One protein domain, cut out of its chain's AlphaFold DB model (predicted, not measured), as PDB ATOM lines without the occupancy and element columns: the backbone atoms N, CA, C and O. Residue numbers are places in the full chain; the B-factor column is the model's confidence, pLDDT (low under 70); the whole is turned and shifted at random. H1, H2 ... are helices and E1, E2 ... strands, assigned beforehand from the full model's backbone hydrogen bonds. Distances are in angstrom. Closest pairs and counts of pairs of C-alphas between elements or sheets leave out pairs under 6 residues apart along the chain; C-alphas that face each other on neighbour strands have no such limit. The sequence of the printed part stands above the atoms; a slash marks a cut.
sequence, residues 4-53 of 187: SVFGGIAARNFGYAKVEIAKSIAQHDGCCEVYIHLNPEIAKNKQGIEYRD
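This is residues 4 to 53 of the 187 residues of a protein of methanotrophic endosymbiont of Bathymodiolus azoricus (Menez Gwen) (UniProt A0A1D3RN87). Helix H1 covers one face of a small antiparallel sheet, E2 E1 E3, making two layers; the long hairpin E1 and E2 makes the longest axis, and short H2 grazes the sheet. The 50 printed residues run H1 E1 E2 H2 E3, mixed helices and strands. The whole is only just compact, close to loose, with a radius of gyration of the C-alphas of 11.3 A, and spans 33 by 22 by 11 A, only just flat.

H1, residues 4 to 14, starts at C-alpha 4 (-55.746, 16.116, 145.716) and measures 15.3 A. E1 is residues 16 to 23, 22.3 A; E2, 33 to 37, 13.4 A; H2, 40 to 43, 4.9 A; E3, 49 to 52, 10.0 A, ending at C-alpha 52 (-65.067, 22.799, 148.023).

H1 is on the sheet at a height of 6.8 A; its closest C-alphas to E1 are Ala 11 and Ala 17, 4.7 A. Every O i to N i+4 pair in H1 is within hydrogen-bond range; H2 is too short for one. E1 is antiparallel to E2, N 20 to O 35 2.9 A, and to E3, N 17 to O 51 2.9 A. E2, H2, E3 form a split strand-helix-strand unit, E1 between its strands, with a right-handed crossover.

The printed part has no cut and no long link. Residue 4 alone is under pLDDT 70.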
ATOM      1  N   SER A   4     -54.565  15.837 146.530       66.50
ATOM      2  CA  SER A   4     -55.746  16.116 145.716       66.50
ATOM      3  C   SER A   4     -56.819  15.040 145.707       66.50
ATOM      4  O   SER A   4     -57.993  15.379 145.576       66.50
ATOM      5  N   VAL A   5     -56.461  13.762 145.844       73.25
ATOM      6  CA  VAL A   5     -57.464  12.685 145.805       73.25
ATOM      7  C   VAL A   5     -58.257  12.646 147.111       73.25
ATOM      8  O   VAL A   5     -59.485  12.613 147.097       73.25
ATOM      9  N   PHE A   6     -57.559  12.728 148.246       70.62
ATOM     10  CA  PHE A   6     -58.184  12.711 149.568       70.62
ATOM     11  C   PHE A   6     -59.049  13.950 149.810       70.62
ATOM     12  O   PHE A   6     -60.169  13.824 150.302       70.62
ATOM     13  N   GLY A   7     -58.570  15.126 149.394       75.69
ATOM     14  CA  GLY A   7     -59.325  16.371 149.505       75.69
ATOM     15  C   GLY A   7     -60.612  16.374 148.683       75.69
ATOM     16  O   GLY A   7     -61.665  16.744 149.197       75.69
ATOM     17  N   GLY A   8     -60.564  15.882 147.440       76.19
ATOM     18  CA  GLY A   8     -61.747  15.796 146.579       76.19
ATOM     19  C   GLY A   8     -62.815  14.827 147.097       76.19
ATOM     20  O   GLY A   8     -64.002  15.140 147.046       76.19
ATOM     21  N   ILE A   9     -62.413  13.668 147.632       77.75
ATOM     22  CA  ILE A   9     -63.350  12.696 148.223       77.75
ATOM     23  C   ILE A   9     -63.980  13.266 149.498       77.75
ATOM     24  O   ILE A   9     -65.197  13.192 149.671       77.75
ATOM     25  N   ALA A  10     -63.169  13.862 150.374       76.75
ATOM     26  CA  ALA A  10     -63.658  14.455 151.611       76.75
ATOM     27  C   ALA A  10     -64.623  15.622 151.335       76.75
ATOM     28  O   ALA A  10     -65.716  15.650 151.893       76.75
ATOM     29  N   ALA A  11     -64.289  16.522 150.406       80.19
ATOM     30  CA  ALA A  11     -65.176  17.622 150.034       80.19
ATOM     31  C   ALA A  11     -66.496  17.137 149.413       80.19
ATOM     32  O   ALA A  11     -67.539  17.708 149.703       80.19
ATOM     33  N   ARG A  12     -66.492  16.054 148.623       77.00
ATOM     34  CA  ARG A  12     -67.726  15.477 148.051       77.00
ATOM     35  C   ARG A  12     -68.677  14.890 149.091       77.00
ATOM     36  O   ARG A  12     -69.888  14.955 148.897       77.00
ATOM     37  N   ASN A  13     -68.139  14.298 150.156       76.31
ATOM     38  CA  ASN A  13     -68.947  13.678 151.208       76.31
ATOM     39  C   ASN A  13     -69.388  14.679 152.283       76.31
ATOM     40  O   ASN A  13     -70.469  14.525 152.842       76.31
ATOM     41  N   PHE A  14     -68.564  15.688 152.579       76.94
ATOM     42  CA  PHE A  14     -68.777  16.614 153.698       76.94
ATOM     43  C   PHE A  14     -69.028  18.069 153.260       76.94
ATOM     44  O   PHE A  14     -69.115  18.958 154.102       76.94
ATOM     45  N   GLY A  15     -69.118  18.341 151.954       76.62
ATOM     46  CA  GLY A  15     -69.303  19.673 151.356       76.62
ATOM     47  C   GLY A  15     -68.038  20.543 151.331       76.62
ATOM     48  O   GLY A  15     -67.855  21.368 150.432       76.62
ATOM     49  N   TYR A  16     -67.131  20.338 152.288       82.00
ATOM     50  CA  TYR A  16     -65.882  21.077 152.445       82.00
ATOM     51  C   TYR A  16     -64.775  20.176 152.993       82.00
ATOM     52  O   TYR A  16     -65.003  19.376 153.900       82.00
ATOM     53  N   ALA A  17     -63.555  20.336 152.484       85.69
ATOM     54  CA  ALA A  17     -62.368  19.758 153.097       85.69
ATOM     55  C   ALA A  17     -61.136  20.619 152.819       85.69
ATOM     56  O   ALA A  17     -60.868  20.980 151.676       85.69
ATOM     57  N   LYS A  18     -60.324  20.886 153.841       85.88
ATOM     58  CA  LYS A  18     -59.000  21.492 153.677       85.88
ATOM     59  C   LYS A  18     -57.926  20.497 154.078       85.88
ATOM     60  O   LYS A  18     -57.944  19.991 155.197       85.88
ATOM     61  N   VAL A  19     -57.010  20.208 153.158       85.12
ATOM     62  CA  VAL A  19     -55.941  19.227 153.365       85.12
ATOM     63  C   VAL A  19     -54.629  19.951 153.638       85.12
ATOM     64  O   VAL A  19     -54.129  20.693 152.792       85.12
ATOM     65  N   GLU A  20     -54.076  19.710 154.817       86.88
ATOM     66  CA  GLU A  20     -52.788  20.207 155.292       86.88
ATOM     67  C   GLU A  20     -51.781  19.051 155.276       86.88
ATOM     68  O   GLU A  20     -52.043  17.988 155.834       86.88
ATOM     69  N   ILE A  21     -50.634  19.240 154.624       83.19
ATOM     70  CA  ILE A  21     -49.519  18.286 154.669       83.19
ATOM     71  C   ILE A  21     -48.477  18.888 155.607       83.19
ATOM     72  O   ILE A  21     -47.836  19.870 155.245       83.19
ATOM     73  N   ALA A  22     -48.345  18.334 156.810       80.31
ATOM     74  CA  ALA A  22     -47.444  18.859 157.835       80.31
ATOM     75  C   ALA A  22     -46.015  18.314 157.707       80.31
ATOM     76  O   ALA A  22     -45.069  19.013 158.053       80.31
ATOM     77  N   LYS A  23     -45.860  17.080 157.213       80.06
ATOM     78  CA  LYS A  23     -44.559  16.455 156.932       80.06
ATOM     79  C   LYS A  23     -44.621  15.709 155.620       80.06
ATOM     80  O   LYS A  23     -45.644  15.083 155.322       80.06
ATOM     81  N   SER A  24     -43.539  15.749 154.852       76.44
ATOM     82  CA  SER A  24     -43.471  15.053 153.574       76.44
ATOM     83  C   SER A  24     -42.119  14.398 153.350       76.44
ATOM     84  O   SER A  24     -41.059  14.991 153.527       76.44
ATOM     85  N   ILE A  25     -42.161  13.184 152.805       75.56
ATOM     86  CA  ILE A  25     -40.967  12.463 152.351       75.56
ATOM     87  C   ILE A  25     -40.230  13.272 151.264       75.56
ATOM     88  O   ILE A  25     -39.007  13.226 151.188       75.56
ATOM     89  N   ALA A  26     -40.954  14.077 150.473       71.25
ATOM     90  CA  ALA A  26     -40.364  14.970 149.472       71.25
ATOM     91  C   ALA A  26     -39.599  16.164 150.077       71.25
ATOM     92  O   ALA A  26     -38.816  16.792 149.375       71.25
ATOM     93  N   GLN A  27     -39.823  16.476 151.357       74.94
ATOM     94  CA  GLN A  27     -39.117  17.518 152.110       74.94
ATOM     95  C   GLN A  27     -38.032  16.941 153.041       74.94
ATOM     96  O   GLN A  27     -37.445  17.680 153.817       74.94
ATOM     97  N   HIS A  28     -37.720  15.641 152.918       70.75
ATOM     98  CA  HIS A  28     -36.755  14.899 153.744       70.75
ATOM     99  C   HIS A  28     -37.165  14.669 155.213       70.75
ATOM    100  O   HIS A  28     -36.315  14.350 156.041       70.75
ATOM    101  N   ASP A  29     -38.463  14.703 155.531       73.75
ATOM    102  CA  ASP A  29     -38.954  14.525 156.911       73.75
ATOM    103  C   ASP A  29     -39.036  13.057 157.385       73.75
ATOM    104  O   ASP A  29     -39.464  12.780 158.504       73.75
ATOM    105  N   GLY A  30     -38.679  12.083 156.541       77.44
ATOM    106  CA  GLY A  30     -38.707  10.646 156.865       77.44
ATOM    107  C   GLY A  30     -40.106  10.020 157.018       77.44
ATOM    108  O   GLY A  30     -40.236   8.800 156.932       77.44
ATOM    109  N   CYS A  31     -41.164  10.818 157.178       76.88
ATOM    110  CA  CYS A  31     -42.556  10.375 157.245       76.88
ATOM    111  C   CYS A  31     -43.515  11.355 156.541       76.88
ATOM    112  O   CYS A  31     -43.137  12.460 156.151       76.88
ATOM    113  N   CYS A  32     -44.764  10.926 156.332       78.12
ATOM    114  CA  CYS A  32     -45.826  11.754 155.764       78.12
ATOM    115  C   CYS A  32     -46.939  11.934 156.804       78.12
ATOM    116  O   CYS A  32     -47.564  10.951 157.200       78.12
ATOM    117  N   GLU A  33     -47.187  13.172 157.231       82.19
ATOM    118  CA  GLU A  33     -48.282  13.525 158.144       82.19
ATOM    119  C   GLU A  33     -49.261  14.455 157.426       82.19
ATOM    120  O   GLU A  33     -48.882  15.531 156.958       82.19
ATOM    121  N   VAL A  34     -50.525  14.034 157.335       82.44
ATOM    122  CA  VAL A  34     -51.585  14.750 156.615       82.44
ATOM    123  C   VAL A  34     -52.785  14.953 157.536       82.44
ATOM    124  O   VAL A  34     -53.291  13.995 158.117       82.44
ATOM    125  N   TYR A  35     -53.268  16.189 157.623       83.44
ATOM    126  CA  TYR A  35     -54.449  16.580 158.389       83.44
ATOM    127  C   TYR A  35     -55.569  17.015 157.436       83.44
ATOM    128  O   TYR A  35     -55.340  17.782 156.500       83.44
ATOM    129  N   ILE A  36     -56.789  16.523 157.667       83.75
ATOM    130  CA  ILE A  36     -57.976  16.887 156.882       83.75
ATOM    131  C   ILE A  36     -58.951  17.624 157.796       83.75
ATOM    132  O   ILE A  36     -59.488  17.051 158.742       83.75
ATOM    133  N   HIS A  37     -59.197  18.895 157.492       84.44
ATOM    134  CA  HIS A  37     -60.105  19.758 158.239       84.44
ATOM    135  C   HIS A  37     -61.445  19.844 157.511       84.44
ATOM    136  O   HIS A  37     -61.519  20.357 156.396       84.44
ATOM    137  N   LEU A  38     -62.509  19.347 158.142       81.12
ATOM    138  CA  LEU A  38     -63.861  19.315 157.561       81.12
ATOM    139  C   LEU A  38     -64.701  20.552 157.915       81.12
ATOM    140  O   LEU A  38     -65.748  20.777 157.320       81.12
ATOM    141  N   ASN A  39     -64.253  21.364 158.878       80.88
ATOM    142  CA  ASN A  39     -64.960  22.570 159.302       80.88
ATOM    143  C   ASN A  39     -64.242  23.831 158.777       80.88
ATOM    144  O   ASN A  39     -63.088  24.059 159.160       80.88
ATOM    145  N   PRO A  40     -64.902  24.672 157.956       77.56
ATOM    146  CA  PRO A  40     -64.288  25.857 157.363       77.56
ATOM    147  C   PRO A  40     -63.838  26.893 158.399       77.56
ATOM    148  O   PRO A  40     -62.822  27.549 158.192       77.56
ATOM    149  N   GLU A  41     -64.526  27.019 159.538       79.56
ATOM    150  CA  GLU A  41     -64.170  28.007 160.569       79.56
ATOM    151  C   GLU A  41     -62.829  27.683 161.243       79.56
ATOM    152  O   GLU A  41     -61.998  28.565 161.453       79.56
ATOM    153  N   ILE A  42     -62.575  26.397 161.504       77.31
ATOM    154  CA  ILE A  42     -61.325  25.908 162.109       77.31
ATOM    155  C   ILE A  42     -60.186  25.919 161.073       77.31
ATOM    156  O   ILE A  42     -59.021  26.145 161.402       77.31
ATOM    157  N   ALA A  43     -60.531  25.717 159.800       75.50
ATOM    158  CA  ALA A  43     -59.597  25.602 158.689       75.50
ATOM    159  C   ALA A  43     -59.070  26.953 158.154       75.50
ATOM    160  O   ALA A  43     -58.040  26.969 157.470       75.50
ATOM    161  N   LYS A  44     -59.724  28.088 158.461       74.50
ATOM    162  CA  LYS A  44     -59.355  29.433 157.958       74.50
ATOM    163  C   LYS A  44     -57.885  29.798 158.198       74.50
ATOM    164  O   LYS A  44     -57.229  30.280 157.282       74.50
ATOM    165  N   ASN A  45     -57.349  29.487 159.380       77.75
ATOM    166  CA  ASN A  45     -55.985  29.866 159.784       77.75
ATOM    167  C   ASN A  45     -54.923  28.773 159.555       77.75
ATOM    168  O   ASN A  45     -53.778  28.934 159.972       77.75
ATOM    169  N   LYS A  46     -55.280  27.648 158.925       77.75
ATOM    170  CA  LYS A  46     -54.357  26.537 158.639       77.75
ATOM    171  C   LYS A  46     -53.804  26.625 157.218       77.75
ATOM    172  O   LYS A  46     -54.511  27.058 156.307       77.75
ATOM    173  N   GLN A  47     -52.554  26.215 157.013       73.31
ATOM    174  CA  GLN A  47     -51.968  26.133 155.672       73.31
ATOM    175  C   GLN A  47     -52.438  24.844 154.991       73.31
ATOM    176  O   GLN A  47     -52.451  23.787 155.609       73.31
ATOM    177  N   GLY A  48     -52.870  24.912 153.734       77.06
ATOM    178  CA  GLY A  48     -53.355  23.725 153.030       77.06
ATOM    179  C   GLY A  48     -54.184  24.047 151.797       77.06
ATOM    180  O   GLY A  48     -54.592  25.190 151.592       77.06
ATOM    181  N   ILE A  49     -54.436  23.019 150.989       78.88
ATOM    182  CA  ILE A  49     -55.259  23.129 149.783       78.88
ATOM    183  C   ILE A  49     -56.719  22.943 150.184       78.88
ATOM    184  O   ILE A  49     -57.082  21.956 150.828       78.88
ATOM    185  N   GLU A  50     -57.545  23.915 149.817       81.44
ATOM    186  CA  GLU A  50     -58.980  23.898 150.066       81.44
ATOM    187  C   GLU A  50     -59.718  23.226 148.909       81.44
ATOM    188  O   GLU A  50     -59.528  23.566 147.741       81.44
ATOM    189  N   TYR A  51     -60.578  22.275 149.251       81.19
ATOM    190  CA  TYR A  51     -61.479  21.583 148.348       81.19
ATOM    191  C   TYR A  51     -62.901  21.921 148.770       81.19
ATOM    192  O   TYR A  51     -63.315  21.679 149.906       81.19
ATOM    193  N   ARG A  52     -63.661  22.472 147.832       76.62
ATOM    194  CA  ARG A  52     -65.067  22.799 148.023       76.62
ATOM    195  C   ARG A  52     -65.861  22.092 146.943       76.62
ATOM    196  O   ARG A  52     -65.461  22.121 145.777       76.62
ATOM    197  N   ASP A  53     -66.944  21.427 147.324       71.44
ATOM    198  CA  ASP A  53     -67.830  20.843 146.326       71.44
ATOM    199  C   ASP A  53     -68.594  21.984 145.648       71.44
ATOM    200  O   ASP A  53     -69.382  22.683 146.278       71.44
TER     201      ASP A  53